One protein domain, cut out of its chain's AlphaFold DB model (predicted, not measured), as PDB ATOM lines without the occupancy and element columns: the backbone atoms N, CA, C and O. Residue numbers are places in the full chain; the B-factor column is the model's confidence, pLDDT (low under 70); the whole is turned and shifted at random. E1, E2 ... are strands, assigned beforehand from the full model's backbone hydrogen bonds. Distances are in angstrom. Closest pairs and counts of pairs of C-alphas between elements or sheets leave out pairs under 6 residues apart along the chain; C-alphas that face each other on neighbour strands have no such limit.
ATOM      1  N   GLY A 509     -36.456 -32.943  42.354       88.44
ATOM      2  CA  GLY A 509     -35.931 -33.567  41.139       88.44
ATOM      3  C   GLY A 509     -35.485 -32.554  40.092       88.44
ATOM      4  O   GLY A 509     -35.870 -31.384  40.121       88.44
ATOM      5  N   VAL A 510     -34.689 -33.004  39.122       89.06
ATOM      6  CA  VAL A 510     -34.372 -32.179  37.948       89.06
ATOM      7  C   VAL A 510     -35.657 -31.907  37.161       89.06
ATOM      8  O   VAL A 510     -36.401 -32.832  36.827       89.06
ATOM      9  N   ASN A 511     -35.925 -30.644  36.831       87.31
ATOM     10  CA  ASN A 511     -37.128 -30.262  36.101       87.31
ATOM     11  C   ASN A 511     -37.082 -30.803  34.662       87.31
ATOM     12  O   ASN A 511     -36.239 -30.413  33.850       87.31
ATOM     13  N   ARG A 512     -38.031 -31.686  34.332       85.38
ATOM     14  CA  ARG A 512     -38.134 -32.349  33.021       85.38
ATOM     15  C   ARG A 512     -38.982 -31.574  32.003       85.38
ATOM     16  O   ARG A 512     -39.086 -31.993  30.854       85.38
ATOM     17  N   GLN A 513     -39.605 -30.460  32.385       77.44
ATOM     18  CA  GLN A 513     -40.606 -29.727  31.596       77.44
ATOM     19  C   GLN A 513     -40.019 -28.530  30.824       77.44
ATOM     20  O   GLN A 513     -40.596 -27.445  30.807       77.44
ATOM     21  N   TRP A 514     -38.874 -28.710  30.160       81.38
ATOM     22  CA  TRP A 514     -38.270 -27.679  29.308       81.38
ATOM     23  C   TRP A 514     -38.116 -28.147  27.859       81.38
ATOM     24  O   TRP A 514     -37.929 -29.333  27.579       81.38
ATOM     25  N   SER A 515     -38.230 -27.210  26.916       77.44
ATOM     26  CA  SER A 515     -38.374 -27.526  25.487       77.44
ATOM     27  C   SER A 515     -37.322 -26.887  24.575       77.44
ATOM     28  O   SER A 515     -37.294 -27.201  23.384       77.44
ATOM     29  N   GLY A 516     -36.460 -26.015  25.113       76.75
ATOM     30  CA  GLY A 516     -35.427 -25.284  24.365       76.75
ATOM     31  C   GLY A 516     -34.094 -26.024  24.274       76.75
ATOM     32  O   GLY A 516     -33.995 -27.182  24.660       76.75
ATOM     33  N   THR A 517     -33.056 -25.348  23.787       82.19
ATOM     34  CA  THR A 517     -31.652 -25.781  23.923       82.19
ATOM     35  C   THR A 517     -30.962 -24.897  24.954       82.19
ATOM     36  O   THR A 517     -31.078 -23.674  24.869       82.19
ATOM     37  N   MET A 518     -30.245 -25.485  25.912       85.44
ATOM     38  CA  MET A 518     -29.439 -24.729  26.874       85.44
ATOM     39  C   MET A 518     -28.050 -24.467  26.300       85.44
ATOM     40  O   MET A 518     -27.342 -25.388  25.896       85.44
ATOM     41  N   THR A 519     -27.679 -23.194  26.238       86.12
ATOM     42  CA  THR A 519     -26.421 -22.728  25.650       86.12
ATOM     43  C   THR A 519     -25.598 -21.996  26.692       86.12
ATOM     44  O   THR A 519     -26.111 -21.143  27.428       86.12
ATOM     45  N   LEU A 520     -24.313 -22.326  26.749       91.56
ATOM     46  CA  LEU A 520     -23.388 -21.698  27.675       91.56
ATOM     47  C   LEU A 520     -23.028 -20.295  27.165       91.56
ATOM     48  O   LEU A 520     -22.572 -20.135  26.039       91.56
ATOM     49  N   GLN A 521     -23.272 -19.273  27.982       92.19
ATOM     50  CA  GLN A 521     -22.994 -17.866  27.669       92.19
ATOM     51  C   GLN A 521     -21.606 -17.437  28.136       92.19
ATOM     52  O   GLN A 521     -20.950 -16.628  27.485       92.19
ATOM     53  N   SER A 522     -21.148 -17.990  29.258       94.62
ATOM     54  CA  SER A 522     -19.791 -17.793  29.758       94.62
ATOM     55  C   SER A 522     -19.389 -18.931  30.687       94.62
ATOM     56  O   SER A 522     -20.236 -19.496  31.381       94.62
ATOM     57  N   ALA A 523     -18.088 -19.207  30.741       96.88
ATOM     58  CA  ALA A 523     -17.462 -20.098  31.707       96.88
ATOM     59  C   ALA A 523     -16.184 -19.435  32.230       96.88
ATOM     60  O   ALA A 523     -15.306 -19.090  31.437       96.88
ATOM     61  N   THR A 524     -16.066 -19.255  33.544       97.44
ATOM     62  CA  THR A 524     -14.897 -18.607  34.156       97.44
ATOM     63  C   THR A 524     -14.499 -19.320  35.438       97.44
ATOM     64  O   THR A 524     -15.327 -19.482  36.329       97.44
ATOM     65  N   GLY A 525     -13.232 -19.713  35.549       96.50
ATOM     66  CA  GLY A 525     -12.641 -20.305  36.748       96.50
ATOM     67  C   GLY A 525     -11.722 -19.332  37.484       96.50
ATOM     68  O   GLY A 525     -11.051 -18.504  36.860       96.50
ATOM     69  N   ASN A 526     -11.660 -19.434  38.812       95.00
ATOM     70  CA  ASN A 526     -10.749 -18.647  39.658       95.00
ATOM     71  C   ASN A 526      -9.672 -19.495  40.368       95.00
ATOM     72  O   ASN A 526      -8.985 -18.982  41.247       95.00
ATOM     73  N   GLY A 527      -9.528 -20.775  40.005       90.81
ATOM     74  CA  GLY A 527      -8.612 -21.718  40.654       90.81
ATOM     75  C   GLY A 527      -9.198 -22.485  41.847       90.81
ATOM     76  O   GLY A 527      -8.525 -23.364  42.377       90.81
ATOM     77  N   ALA A 528     -10.430 -22.182  42.264       93.25
ATOM     78  CA  ALA A 528     -11.165 -22.930  43.294       93.25
ATOM     79  C   ALA A 528     -12.628 -23.217  42.900       93.25
ATOM     80  O   ALA A 528     -13.178 -24.274  43.217       93.25
ATOM     81  N   THR A 529     -13.260 -22.285  42.189       95.31
ATOM     82  CA  THR A 529     -14.640 -22.369  41.708       95.31
ATOM     83  C   THR A 529     -14.730 -21.924  40.253       95.31
ATOM     84  O   THR A 529     -14.094 -20.939  39.864       95.31
ATOM     85  N   ALA A 530     -15.589 -22.583  39.479       96.75
ATOM     86  CA  ALA A 530     -16.036 -22.123  38.172       96.75
ATOM     87  C   ALA A 530     -17.436 -21.506  38.262       96.75
ATOM     88  O   ALA A 530     -18.287 -21.980  39.014       96.75
ATOM     89  N   THR A 531     -17.667 -20.449  37.487       97.62
ATOM     90  CA  THR A 531     -18.966 -19.798  37.288       97.62
ATOM     91  C   THR A 531     -19.399 -19.982  35.840       97.62
ATOM     92  O   THR A 531     -18.663 -19.630  34.916       97.62
ATOM     93  N   TYR A 532     -20.607 -20.502  35.657       96.56
ATOM     94  CA  TYR A 532     -21.234 -20.763  34.370       96.56
ATOM     95  C   TYR A 532     -22.512 -19.939  34.254       96.56
ATOM     96  O   TYR A 532     -23.363 -19.991  35.140       96.56
ATOM     97  N   VAL A 533     -22.668 -19.192  33.164       94.06
ATOM     98  CA  VAL A 533     -23.929 -18.506  32.844       94.06
ATOM     99  C   VAL A 533     -24.567 -19.235  31.678       94.06
ATOM    100  O   VAL A 533     -23.930 -19.421  30.644       94.06
ATOM    101  N   VAL A 534     -25.815 -19.659  31.836       91.50
ATOM    102  CA  VAL A 534     -26.538 -20.486  30.864       91.50
ATOM    103  C   VAL A 534     -27.799 -19.754  30.424       91.50
ATOM    104  O   VAL A 534     -28.429 -19.065  31.221       91.50
ATOM    105  N   SER A 535     -28.173 -19.894  29.152       86.31
ATOM    106  CA  SER A 535     -29.437 -19.381  28.611       86.31
ATOM    107  C   SER A 535     -30.195 -20.460  27.840       86.31
ATOM    108  O   SER A 535     -29.568 -21.366  27.282       86.31
ATOM    109  N   CYS A 536     -31.527 -20.362  27.762       81.25
ATOM    110  CA  CYS A 536     -32.312 -21.204  26.854       81.25
ATOM    111  C   CYS A 536     -32.587 -20.492  25.525       81.25
ATOM    112  O   CYS A 536     -32.967 -19.321  25.490       81.25
ATOM    113  N   ALA A 537     -32.477 -21.233  24.426       75.88
ATOM    114  CA  ALA A 537     -32.906 -20.810  23.101       75.88
ATOM    115  C   ALA A 537     -34.137 -21.634  22.668       75.88
ATOM    116  O   ALA A 537     -34.040 -22.853  22.534       75.88
ATOM    117  N   SER A 538     -35.318 -21.043  22.443       75.62
ATOM    118  CA  SER A 538     -35.710 -19.650  22.743       75.62
ATOM    119  C   SER A 538     -35.863 -19.398  24.256       75.62
ATOM    120  O   SER A 538     -36.075 -20.343  25.011       75.62
ATOM    121  N   ALA A 539     -35.801 -18.139  24.713       72.12
ATOM    122  CA  ALA A 539     -35.883 -17.809  26.146       72.12
ATOM    123  C   ALA A 539     -37.192 -18.286  26.808       72.12
ATOM    124  O   ALA A 539     -37.181 -18.716  27.955       72.12
ATOM    125  N   GLY A 540     -38.307 -18.287  26.068       74.81
ATOM    126  CA  GLY A 540     -39.597 -18.808  26.540       74.81
ATOM    127  C   GLY A 540     -39.639 -20.331  26.713       74.81
ATOM    128  O   GLY A 540     -40.628 -20.859  27.204       74.81
ATOM    129  N   SER A 541     -38.582 -21.035  26.309       79.06
ATOM    130  CA  SER A 541     -38.463 -22.488  26.403       79.06
ATOM    131  C   SER A 541     -37.704 -22.958  27.654       79.06
ATOM    132  O   SER A 541     -37.530 -24.170  27.826       79.06
ATOM    133  N   CYS A 542     -37.239 -22.029  28.505       75.62
ATOM    134  CA  CYS A 542     -36.764 -22.348  29.852       75.62
ATOM    135  C   CYS A 542     -37.924 -22.792  30.760       75.62
ATOM    136  O   CYS A 542     -39.068 -22.368  30.550       75.62
ATOM    137  N   PRO A 543     -37.635 -23.555  31.830       77.06
ATOM    138  CA  PRO A 543     -38.516 -23.603  32.993       77.06
ATOM    139  C   PRO A 543     -38.911 -22.176  33.429       77.06
ATOM    140  O   PRO A 543     -38.088 -21.258  33.420       77.06
ATOM    141  N   GLY A 544     -40.193 -21.948  33.724       73.88
ATOM    142  CA  GLY A 544     -40.709 -20.610  34.059       73.88
ATOM    143  C   GLY A 544     -40.794 -19.615  32.886       73.88
ATOM    144  O   GLY A 544     -41.037 -18.422  33.101       73.88
ATOM    145  N   GLY A 545     -40.600 -20.066  31.643       75.56
ATOM    146  CA  GLY A 545     -40.684 -19.235  30.442       75.56
ATOM    147  C   GLY A 545     -39.581 -18.175  30.382       75.56
ATOM    148  O   GLY A 545     -38.435 -18.430  30.742       75.56
ATOM    149  N   SER A 546     -39.924 -16.953  29.964       69.81
ATOM    150  CA  SER A 546     -38.968 -15.845  29.792       69.81
ATOM    151  C   SER A 546     -38.229 -15.432  31.074       69.81
ATOM    152  O   SER A 546     -37.268 -14.673  30.987       69.81
ATOM    153  N   THR A 547     -38.672 -15.915  32.242       67.94
ATOM    154  CA  THR A 547     -38.022 -15.675  33.541       67.94
ATOM    155  C   THR A 547     -36.769 -16.526  33.766       67.94
ATOM    156  O   THR A 547     -36.034 -16.247  34.705       67.94
ATOM    157  N   GLY A 548     -36.505 -17.535  32.921       67.06
ATOM    158  CA  GLY A 548     -35.208 -18.214  32.887       67.06
ATOM    159  C   GLY A 548     -34.885 -19.092  34.088       67.06
ATOM    160  O   GLY A 548     -33.741 -19.088  34.535       67.06
ATOM    161  N   GLN A 549     -35.857 -19.829  34.632       84.56
ATOM    162  CA  GLN A 549     -35.585 -20.687  35.782       84.56
ATOM    163  C   GLN A 549     -34.660 -21.845  35.383       84.56
ATOM    164  O   GLN A 549     -34.852 -22.498  34.356       84.56
ATOM    165  N   SER A 550     -33.655 -22.106  36.213       88.38
ATOM    166  CA  SER A 550     -32.770 -23.257  36.072       88.38
ATOM    167  C   SER A 550     -33.561 -24.570  36.166       88.38
ATOM    168  O   SER A 550     -34.449 -24.688  37.015       88.38
ATOM    169  N   PRO A 551     -33.239 -25.588  35.344       88.88
ATOM    170  CA  PRO A 551     -33.823 -26.923  35.476       88.88
ATOM    171  C   PRO A 551     -33.275 -27.696  36.684       88.88
ATOM    172  O   PRO A 551     -33.850 -28.710  37.065       88.88
ATOM    173  N   ILE A 552     -32.154 -27.242  37.248       92.00
ATOM    174  CA  ILE A 552     -31.456 -27.870  38.368       92.00
ATOM    175  C   ILE A 552     -31.369 -26.924  39.566       92.00
ATOM    176  O   ILE A 552     -31.417 -25.702  39.404       92.00
ATOM    177  N   VAL A 553     -31.173 -27.483  40.756       93.31
ATOM    178  CA  VAL A 553     -30.876 -26.744  41.992       93.31
ATOM    179  C   VAL A 553     -29.454 -27.040  42.478       93.31
ATOM    180  O   VAL A 553     -28.759 -27.896  41.929       93.31
ATOM    181  N   ALA A 554     -28.987 -26.310  43.496       94.81
ATOM    182  CA  ALA A 554     -27.705 -26.607  44.133       94.81
ATOM    183  C   ALA A 554     -27.704 -28.054  44.657       94.81
ATOM    184  O   ALA A 554     -28.658 -28.457  45.310       94.81
ATOM    185  N   GLY A 555     -26.648 -28.805  44.349       90.75
ATOM    186  CA  GLY A 555     -26.448 -30.226  44.638       90.75
ATOM    187  C   GLY A 555     -26.703 -31.159  43.447       90.75
ATOM    188  O   GLY A 555     -26.217 -32.287  43.461       90.75
ATOM    189  N   HIS A 556     -27.410 -30.714  42.402       93.31
ATOM    190  CA  HIS A 556     -27.588 -31.507  41.179       93.31
ATOM    191  C   HIS A 556     -26.319 -31.544  40.326       93.31
ATOM    192  O   HIS A 556     -25.468 -30.653  40.397       93.31
ATOM    193  N   TRP A 557     -26.229 -32.562  39.473       93.12
ATOM    194  CA  TRP A 557     -25.111 -32.769  38.562       93.12
ATOM    195  C   TRP A 557     -25.393 -32.205  37.168       93.12
ATOM    196  O   TRP A 557     -26.525 -32.219  36.676       93.12
ATOM    197  N   PHE A 558     -24.349 -31.699  36.520       94.69
ATOM    198  CA  PHE A 558     -24.412 -31.174  35.161       94.69
ATOM    199  C   PHE A 558     -23.089 -31.365  34.428       94.69
ATOM    200  O   PHE A 558     -22.021 -31.448  35.034       94.69
ATOM    201  N   THR A 559     -23.156 -31.394  33.104       94.12
ATOM    202  CA  THR A 559     -21.992 -31.538  32.237       94.12
ATOM    203  C   THR A 559     -21.818 -30.310  31.357       94.12
ATOM    204  O   THR A 559     -22.774 -29.800  30.764       94.12
ATOM    205  N   ILE A 560     -20.568 -29.852  31.275       94.56
ATOM    206  CA  ILE A 560     -20.106 -28.833  30.337       94.56
ATOM    207  C   ILE A 560     -19.200 -29.496  29.306       94.56
ATOM    208  O   ILE A 560     -18.263 -30.214  29.658       94.56
ATOM    209  N   ALA A 561     -19.455 -29.212  28.035       92.94
ATOM    210  CA  ALA A 561     -18.609 -29.636  26.929       92.94
ATOM    211  C   ALA A 561     -18.470 -28.504  25.905       92.94
ATOM    212  O   ALA A 561     -19.371 -27.679  25.775       92.94
ATOM    213  N   GLY A 562     -17.365 -28.478  25.155       92.75
ATOM    214  CA  GLY A 562     -17.147 -27.540  24.046       92.75
ATOM    215  C   GLY A 562     -16.459 -26.212  24.397       92.75
ATOM    216  O   GLY A 562     -16.427 -25.325  23.546       92.75
ATOM    217  N   VAL A 563     -15.887 -26.059  25.597       93.94
ATOM    218  CA  VAL A 563     -14.996 -24.934  25.948       93.94
ATOM    219  C   VAL A 563     -13.587 -25.201  25.404       93.94
ATOM    220  O   VAL A 563     -12.984 -26.218  25.742       93.94
ATOM    221  N   THR A 564     -13.044 -24.325  24.555       91.69
ATOM    222  CA  THR A 564     -11.874 -24.677  23.718       91.69
ATOM    223  C   THR A 564     -10.505 -24.236  24.246       91.69
ATOM    224  O   THR A 564      -9.520 -24.932  24.037       91.69
ATOM    225  N   ASP A 565     -10.411 -23.077  24.889       90.06
ATOM    226  CA  ASP A 565      -9.161 -22.409  25.308       90.06
ATOM    227  C   ASP A 565      -8.841 -22.573  26.806       90.06
ATOM    228  O   ASP A 565      -7.682 -22.479  27.199       90.06
ATOM    229  N   THR A 566      -9.845 -22.875  27.634       90.31
ATOM    230  CA  THR A 566      -9.693 -23.247  29.050       90.31
ATOM    231  C   THR A 566     -10.350 -24.608  29.281       90.31
ATOM    232  O   THR A 566     -11.429 -24.712  29.863       90.31
ATOM    233  N   THR A 567      -9.728 -25.675  28.772       88.12
ATOM    234  CA  THR A 567     -10.340 -27.016  28.695       88.12
ATOM    235  C   THR A 567     -10.726 -27.615  30.048       88.12
ATOM    236  O   THR A 567     -11.666 -28.403  30.086       88.12
ATOM    237  N   GLY A 568     -10.082 -27.195  31.146       89.50
ATOM    238  CA  GLY A 568     -10.444 -27.577  32.520       89.50
ATOM    239  C   GLY A 568     -11.813 -27.066  33.001       89.50
ATOM    240  O   GLY A 568     -12.253 -27.427  34.087       89.50
ATOM    241  N   LEU A 569     -12.501 -26.237  32.205       93.88
ATOM    242  CA  LEU A 569     -13.900 -25.848  32.424       93.88
ATOM    243  C   LEU A 569     -14.905 -26.810  31.761       93.88
ATOM    244  O   LEU A 569     -16.108 -26.639  31.934       93.88
ATOM    245  N   ASN A 570     -14.440 -27.807  31.000       93.25
ATOM    246  CA  ASN A 570     -15.273 -28.932  30.573       93.25
ATOM    247  C   ASN A 570     -15.221 -30.044  31.616       93.25
ATOM    248  O   ASN A 570     -14.199 -30.234  32.272       93.25
ATOM    249  N   GLY A 571     -16.296 -30.816  31.711       91.19
ATOM    250  CA  GLY A 571     -16.368 -31.960  32.608       91.19
ATOM    251  C   GLY A 571     -17.744 -32.136  33.227       91.19
ATOM    252  O   GLY A 571     -18.706 -31.440  32.887       91.19
ATOM    253  N   LEU A 572     -17.818 -33.102  34.135       90.38
ATOM    254  CA  LEU A 572     -18.949 -33.316  35.022       90.38
ATOM    255  C   LEU A 572     -18.723 -32.522  36.310       90.38
ATOM    256  O   LEU A 572     -17.665 -32.623  36.926       90.38
ATOM    257  N   PHE A 573     -19.733 -31.773  36.735       92.50
ATOM    258  CA  PHE A 573     -19.674 -30.959  37.940       92.50
ATOM    259  C   PHE A 573     -20.955 -31.108  38.757       92.50
ATOM    260  O   PHE A 573     -22.041 -31.295  38.210       92.50
ATOM    261  N   GLN A 574     -20.830 -30.956  40.073       93.25
ATOM    262  CA  GLN A 574     -21.968 -30.769  40.966       93.25
ATOM    263  C   GLN A 574     -22.186 -29.268  41.199       93.25
ATOM    264  O   GLN A 574     -21.239 -28.525  41.473       93.25
ATOM    265  N   ALA A 575     -23.428 -28.801  41.084       95.69
ATOM    266  CA  ALA A 575     -23.773 -27.401  41.298       95.69
ATOM    267  C   ALA A 575     -23.619 -27.028  42.781       95.69
ATOM    268  O   ALA A 575     -24.354 -27.518  43.628       95.69
ATOM    269  N   ALA A 576     -22.702 -26.124  43.107       96.12
ATOM    270  CA  ALA A 576     -22.544 -25.582  44.455       96.12
ATOM    271  C   ALA A 576     -23.595 -24.502  44.762       96.12
ATOM    272  O   ALA A 576     -24.110 -24.418  45.875       96.12
ATOM    273  N   SER A 577     -23.946 -23.681  43.769       96.12
ATOM    274  CA  SER A 577     -25.050 -22.724  43.862       96.12
ATOM    275  C   SER A 577     -25.723 -22.526  42.509       96.12
ATOM    276  O   SER A 577     -25.086 -22.672  41.465       96.12
ATOM    277  N   VAL A 578     -27.011 -22.179  42.537       94.50
ATOM    278  CA  VAL A 578     -27.809 -21.864  41.348       94.50
ATOM    279  C   VAL A 578     -28.595 -20.589  41.616       94.50
ATOM    280  O   VAL A 578     -29.258 -20.470  42.643       94.50
ATOM    281  N   THR A 579     -28.517 -19.621  40.707       92.50
ATOM    282  CA  THR A 579     -29.255 -18.354  40.792       92.50
ATOM    283  C   THR A 579     -29.971 -18.090  39.474       92.50
ATOM    284  O   THR A 579     -29.328 -18.017  38.430       92.50
ATOM    285  N   ASN A 580     -31.293 -17.923  39.515       88.62
ATOM    286  CA  ASN A 580     -32.069 -17.498  38.350       88.62
ATOM    287  C   ASN A 580     -31.854 -15.996  38.136       88.62
ATOM    288  O   ASN A 580     -32.081 -15.203  39.054       88.62
ATOM    289  N   ASN A 581     -31.411 -15.596  36.947       84.38
ATOM    290  CA  ASN A 581     -31.200 -14.189  36.632       84.38
ATOM    291  C   ASN A 581     -32.555 -13.572  36.231       84.38
ATOM    292  O   ASN A 581     -33.349 -14.200  35.548       84.38
ATOM    293  N   SER A 582     -32.850 -12.339  36.648       68.50
ATOM    294  CA  SER A 582     -34.092 -11.633  36.283       68.50
ATOM    295  C   SER A 582     -33.749 -10.259  35.700       68.50
ATOM    296  O   SER A 582     -32.851  -9.607  36.240       68.50
ATOM    297  N   PRO A 583     -34.407  -9.785  34.617       58.41
ATOM    298  CA  PRO A 583     -35.580 -10.343  33.919       58.41
ATOM    299  C   PRO A 583     -35.241 -11.240  32.705       58.41
ATOM    300  O   PRO A 583     -36.026 -11.318  31.761       58.41
ATOM    301  N   SER A 584     -34.056 -11.855  32.663       62.81
ATOM    302  CA  SER A 584     -33.559 -12.588  31.492       62.81
ATOM    303  C   SER A 584     -33.769 -14.103  31.598       62.81
ATOM    304  O   SER A 584     -33.716 -14.671  32.675       62.81
ATOM    305  N   GLY A 585     -33.938 -14.775  30.451       71.44
ATOM    306  CA  GLY A 585     -34.018 -16.239  30.313       71.44
ATOM    307  C   GLY A 585     -32.705 -16.980  30.625       71.44
ATOM    308  O   GLY A 585     -32.296 -17.843  29.844       71.44
ATOM    309  N   GLN A 586     -31.991 -16.570  31.677       86.88
ATOM    310  CA  GLN A 586     -30.660 -17.036  32.046       86.88
ATOM    311  C   GLN A 586     -30.586 -17.426  33.519       86.88
ATOM    312  O   GLN A 586     -31.265 -16.855  34.367       86.88
ATOM    313  N   PHE A 587     -29.662 -18.320  33.835       90.31
ATOM    314  CA  PHE A 587     -29.316 -18.669  35.204       90.31
ATOM    315  C   PHE A 587     -27.805 -18.833  35.341       90.31
ATOM    316  O   PHE A 587     -27.090 -19.120  34.376       90.31
ATOM    317  N   THR A 588     -27.323 -18.613  36.556       93.94
ATOM    318  CA  THR A 588     -25.913 -18.693  36.922       93.94
ATOM    319  C   THR A 588     -25.703 -19.892  37.833       93.94
ATOM    320  O   THR A 588     -26.426 -20.052  38.817       93.94
ATOM    321  N   ILE A 589     -24.707 -20.718  37.523       96.56
ATOM    322  CA  ILE A 589     -24.308 -21.881  38.313       96.56
ATOM    323  C   ILE A 589     -22.864 -21.693  38.751       96.56
ATOM    324  O   ILE A 589     -22.019 -21.295  37.950       96.56
ATOM    325  N   THR A 590     -22.567 -22.018  40.005       97.81
ATOM    326  CA  THR A 590     -21.180 -22.190  40.454       97.81
ATOM    327  C   THR A 590     -20.901 -23.651  40.779       97.81
ATOM    328  O   THR A 590     -21.804 -24.372  41.197       97.81
ATOM    329  N   ALA A 591     -19.663 -24.096  40.580       96.81
ATOM    330  CA  ALA A 591     -19.203 -25.432  40.958       96.81
ATOM    331  C   ALA A 591     -17.737 -25.388  41.402       96.81
ATOM    332  O   ALA A 591     -16.992 -24.497  40.990       96.81
ATOM    333  N   ALA A 592     -17.312 -26.350  42.224       94.50
ATOM    334  CA  ALA A 592     -15.898 -26.521  42.560       94.50
ATOM    335  C   ALA A 592     -15.098 -26.865  41.293       94.50
ATOM    336  O   ALA A 592     -15.503 -27.731  40.517       94.50
ATOM    337  N   ASN A 593     -13.997 -26.148  41.049       93.25
ATOM    338  CA  ASN A 593     -13.169 -26.328  39.857       93.25
ATOM    339  C   ASN A 593     -11.796 -25.657  40.047       93.25
ATOM    340  O   ASN A 593     -11.717 -24.514  40.491       93.25
ATOM    341  N   THR A 594     -10.715 -26.345  39.684       93.75
ATOM    342  CA  THR A 594      -9.331 -25.867  39.868       93.75
ATOM    343  C   THR A 594      -8.773 -25.077  38.679       93.75
ATOM    344  O   THR A 594      -7.676 -24.522  38.763       93.75
ATOM    345  N   ALA A 595      -9.503 -24.981  37.567       92.50
ATOM    346  CA  ALA A 595      -9.125 -24.170  36.419       92.50
ATOM    347  C   ALA A 595      -9.228 -22.670  36.736       92.50
ATOM    348  O   ALA A 595     -10.078 -22.211  37.506       92.50
ATOM    349  N   SER A 596      -8.358 -21.882  36.103       94.38
ATOM    350  CA  SER A 596      -8.349 -20.422  36.203       94.38
ATOM    351  C   SER A 596      -8.388 -19.790  34.812       94.38
ATOM    352  O   SER A 596      -7.782 -20.312  33.879       94.38
ATOM    353  N   GLY A 597      -9.112 -18.678  34.668       94.06
ATOM    354  CA  GLY A 597      -9.296 -17.978  33.391       94.06
ATOM    355  C   GLY A 597     -10.727 -18.055  32.854       94.06
ATOM    356  O   GLY A 597     -11.607 -18.646  33.475       94.06
ATOM    357  N   SER A 598     -10.977 -17.405  31.715       94.50
ATOM    358  CA  SER A 598     -12.273 -17.438  31.020       94.50
ATOM    359  C   SER A 598     -12.179 -18.284  29.759       94.50
ATOM    360  O   SER A 598     -11.213 -18.158  29.011       94.50
ATOM    361  N   GLY A 599     -13.193 -19.117  29.536       92.06
ATOM    362  CA  GLY A 599     -13.293 -19.995  28.383       92.06
ATOM    363  C   GLY A 599     -14.120 -19.413  27.231       92.06
ATOM    364  O   GLY A 599     -15.136 -18.754  27.452       92.06
ATOM    365  N   THR A 600     -13.732 -19.715  25.998       93.81
ATOM    366  CA  THR A 600     -14.496 -19.498  24.766       93.81
ATOM    367  C   THR A 600     -15.610 -20.544  24.654       93.81
ATOM    368  O   THR A 600     -15.339 -21.743  24.686       93.81
ATOM    369  N   VAL A 601     -16.863 -20.092  24.496       92.81
ATOM    370  CA  VAL A 601     -18.081 -20.928  24.617       92.81
ATOM    371  C   VAL A 601     -18.948 -21.001  23.350       92.81
ATOM    372  O   VAL A 601     -20.096 -21.428  23.410       92.81
ATOM    373  N   THR A 602     -18.426 -20.614  22.181       86.62
ATOM    374  CA  THR A 602     -19.187 -20.459  20.917       86.62
ATOM    375  C   THR A 602     -20.001 -21.693  20.488       86.62
ATOM    376  O   THR A 602     -20.975 -21.569  19.748       86.62
ATOM    377  N   SER A 603     -19.626 -22.893  20.932       81.56
ATOM    378  CA  SER A 603     -20.385 -24.134  20.708       81.56
ATOM    379  C   SER A 603     -20.486 -24.987  21.973       81.56
ATOM    380  O   SER A 603     -20.698 -26.194  21.888       81.56
ATOM    381  N   ALA A 604     -20.306 -24.366  23.140       90.38
ATOM    382  CA  ALA A 604     -20.321 -25.078  24.401       90.38
ATOM    383  C   ALA A 604     -21.755 -25.358  24.868       90.38
ATOM    384  O   ALA A 604     -22.646 -24.503  24.801       90.38
ATOM    385  N   THR A 605     -21.972 -26.573  25.355       89.88
ATOM    386  CA  THR A 605     -23.273 -27.068  25.800       89.88
ATOM    387  C   THR A 605     -23.315 -27.190  27.312       89.88
ATOM    388  O   THR A 605     -22.335 -27.582  27.943       89.88
ATOM    389  N   PHE A 606     -24.488 -26.903  27.868       93.06
ATOM    390  CA  PHE A 606     -24.850 -27.247  29.235       93.06
ATOM    391  C   PHE A 606     -25.919 -28.335  29.185       93.06
ATOM    392  O   PHE A 606     -26.930 -28.171  28.499       93.06
ATOM    393  N   GLN A 607     -25.702 -29.422  29.915       92.62
ATOM    394  CA  GLN A 607     -26.655 -30.520  30.025       92.62
ATOM    395  C   GLN A 607     -26.828 -30.880  31.502       92.62
ATOM    396  O   GLN A 607     -25.830 -31.189  32.156       92.62
ATOM    397  N   PRO A 608     -28.056 -30.875  32.047       93.31
ATOM    398  CA  PRO A 608     -28.332 -31.573  33.293       93.31
ATOM    399  C   PRO A 608     -27.947 -33.047  33.155       93.31
ATOM    400  O   PRO A 608     -28.257 -33.679  32.137       93.31
ATOM    401  N   THR A 609     -27.280 -33.581  34.172       91.62
ATOM    402  CA  THR A 609     -26.761 -34.948  34.153       91.62
ATOM    403  C   THR A 609     -27.519 -35.800  35.150       91.62
ATOM    404  O   THR A 609     -27.585 -35.462  36.329       91.62
ATOM    405  N   ILE A 610     -28.080 -36.906  34.668       89.69
ATOM    406  CA  ILE A 610     -28.747 -37.905  35.503       89.69
ATOM    407  C   ILE A 610     -27.741 -38.995  35.876       89.69
ATOM    408  O   ILE A 610     -26.996 -39.484  35.021       89.69
TER     409      ILE A 610
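What this domain is: This is residues 509 to 610 of the 1206 residues of a protein of Acidobacteria bacterium (UniProt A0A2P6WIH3). This is a compact sandwich, two sheets face to face with their strands crossed at nearly a right angle. The larger sheet is a twisted wall of five strands, partly covered on one face by a smaller sheet of three, while residues 538 to 556, a long stretch with no named element, lead from the larger sheet to the smaller round one end. The printed part has 102 residues with no named helix and eight named strands, E1 to E8 along the chain; the larger sheet has the order E5 E6 E2 E1 E7, the smaller E4 E3 E8, both antiparallel. The class is all strand, though under half of the residues, 49, are in named strands. The radius of gyration of the C-alphas is 12.4 A and the spans are 33 by 26 by 23 A.

Where its parts are: Begin at Gly 509 and go on to C-alpha 517 at (-31.652, -25.781, 23.923); there E1 starts and runs 27.1 A to residue 526. E2, residues 529 to 537, is 26.1 A long. Past the long link, find E3 at residues 557 to 561, 13.7 A long, E4 at 571 to 574 and E5 at 577 to 580. E6, residues 586 to 592, starts at C-alpha 586 (-30.660, -17.036, 32.046) and runs 20.5 A. E7 is residues 596 to 599; E8, residues 605 to 610, runs 15.5 A to C-alpha 610 at (-28.747, -37.905, 35.503).

How they stand to each other: Start in the larger sheet with the hairpin E1 and E2, antiparallel at 162 degrees, where N 531 and O 524 are 2.8 A apart. Beside E1 look for the edge strand E7, with N 525 and O 597 at 2.8 A. Beside E2 is E6, with N 532 and O 589 at 2.8 A; E6 forms a hairpin with the edge strand E5, with N 588 and O 579 at 2.8 A. In the smaller sheet, the hairpin E3 and E4 has N 558 and O 573 at 2.9 A, and E3 and E8 have N 559 and O 607 at 2.8 A. The facing parts of the two sheets are 9.3 A centre to centre, their strands at 79 degrees. The closest C-alphas of E1 and E8 are those of Thr 519 and Thr 605, 5.4 A apart; for E4 and E6 they are those of Gln 574 and Ala 591, 6.0 A. E4 runs on into E5 across a break of 2 residues, at 89 degrees.

The domain as a whole: The C-alphas of Gln 513 and Gly 527, the two farthest apart, are 34.2 A from each other. The printed part has no cut, and the link E2 to E3 is long, with 19 residues. The mean pLDDT of the printed part is 88.1; look for values under 70 at residues 546 to 548 and 582 to 584.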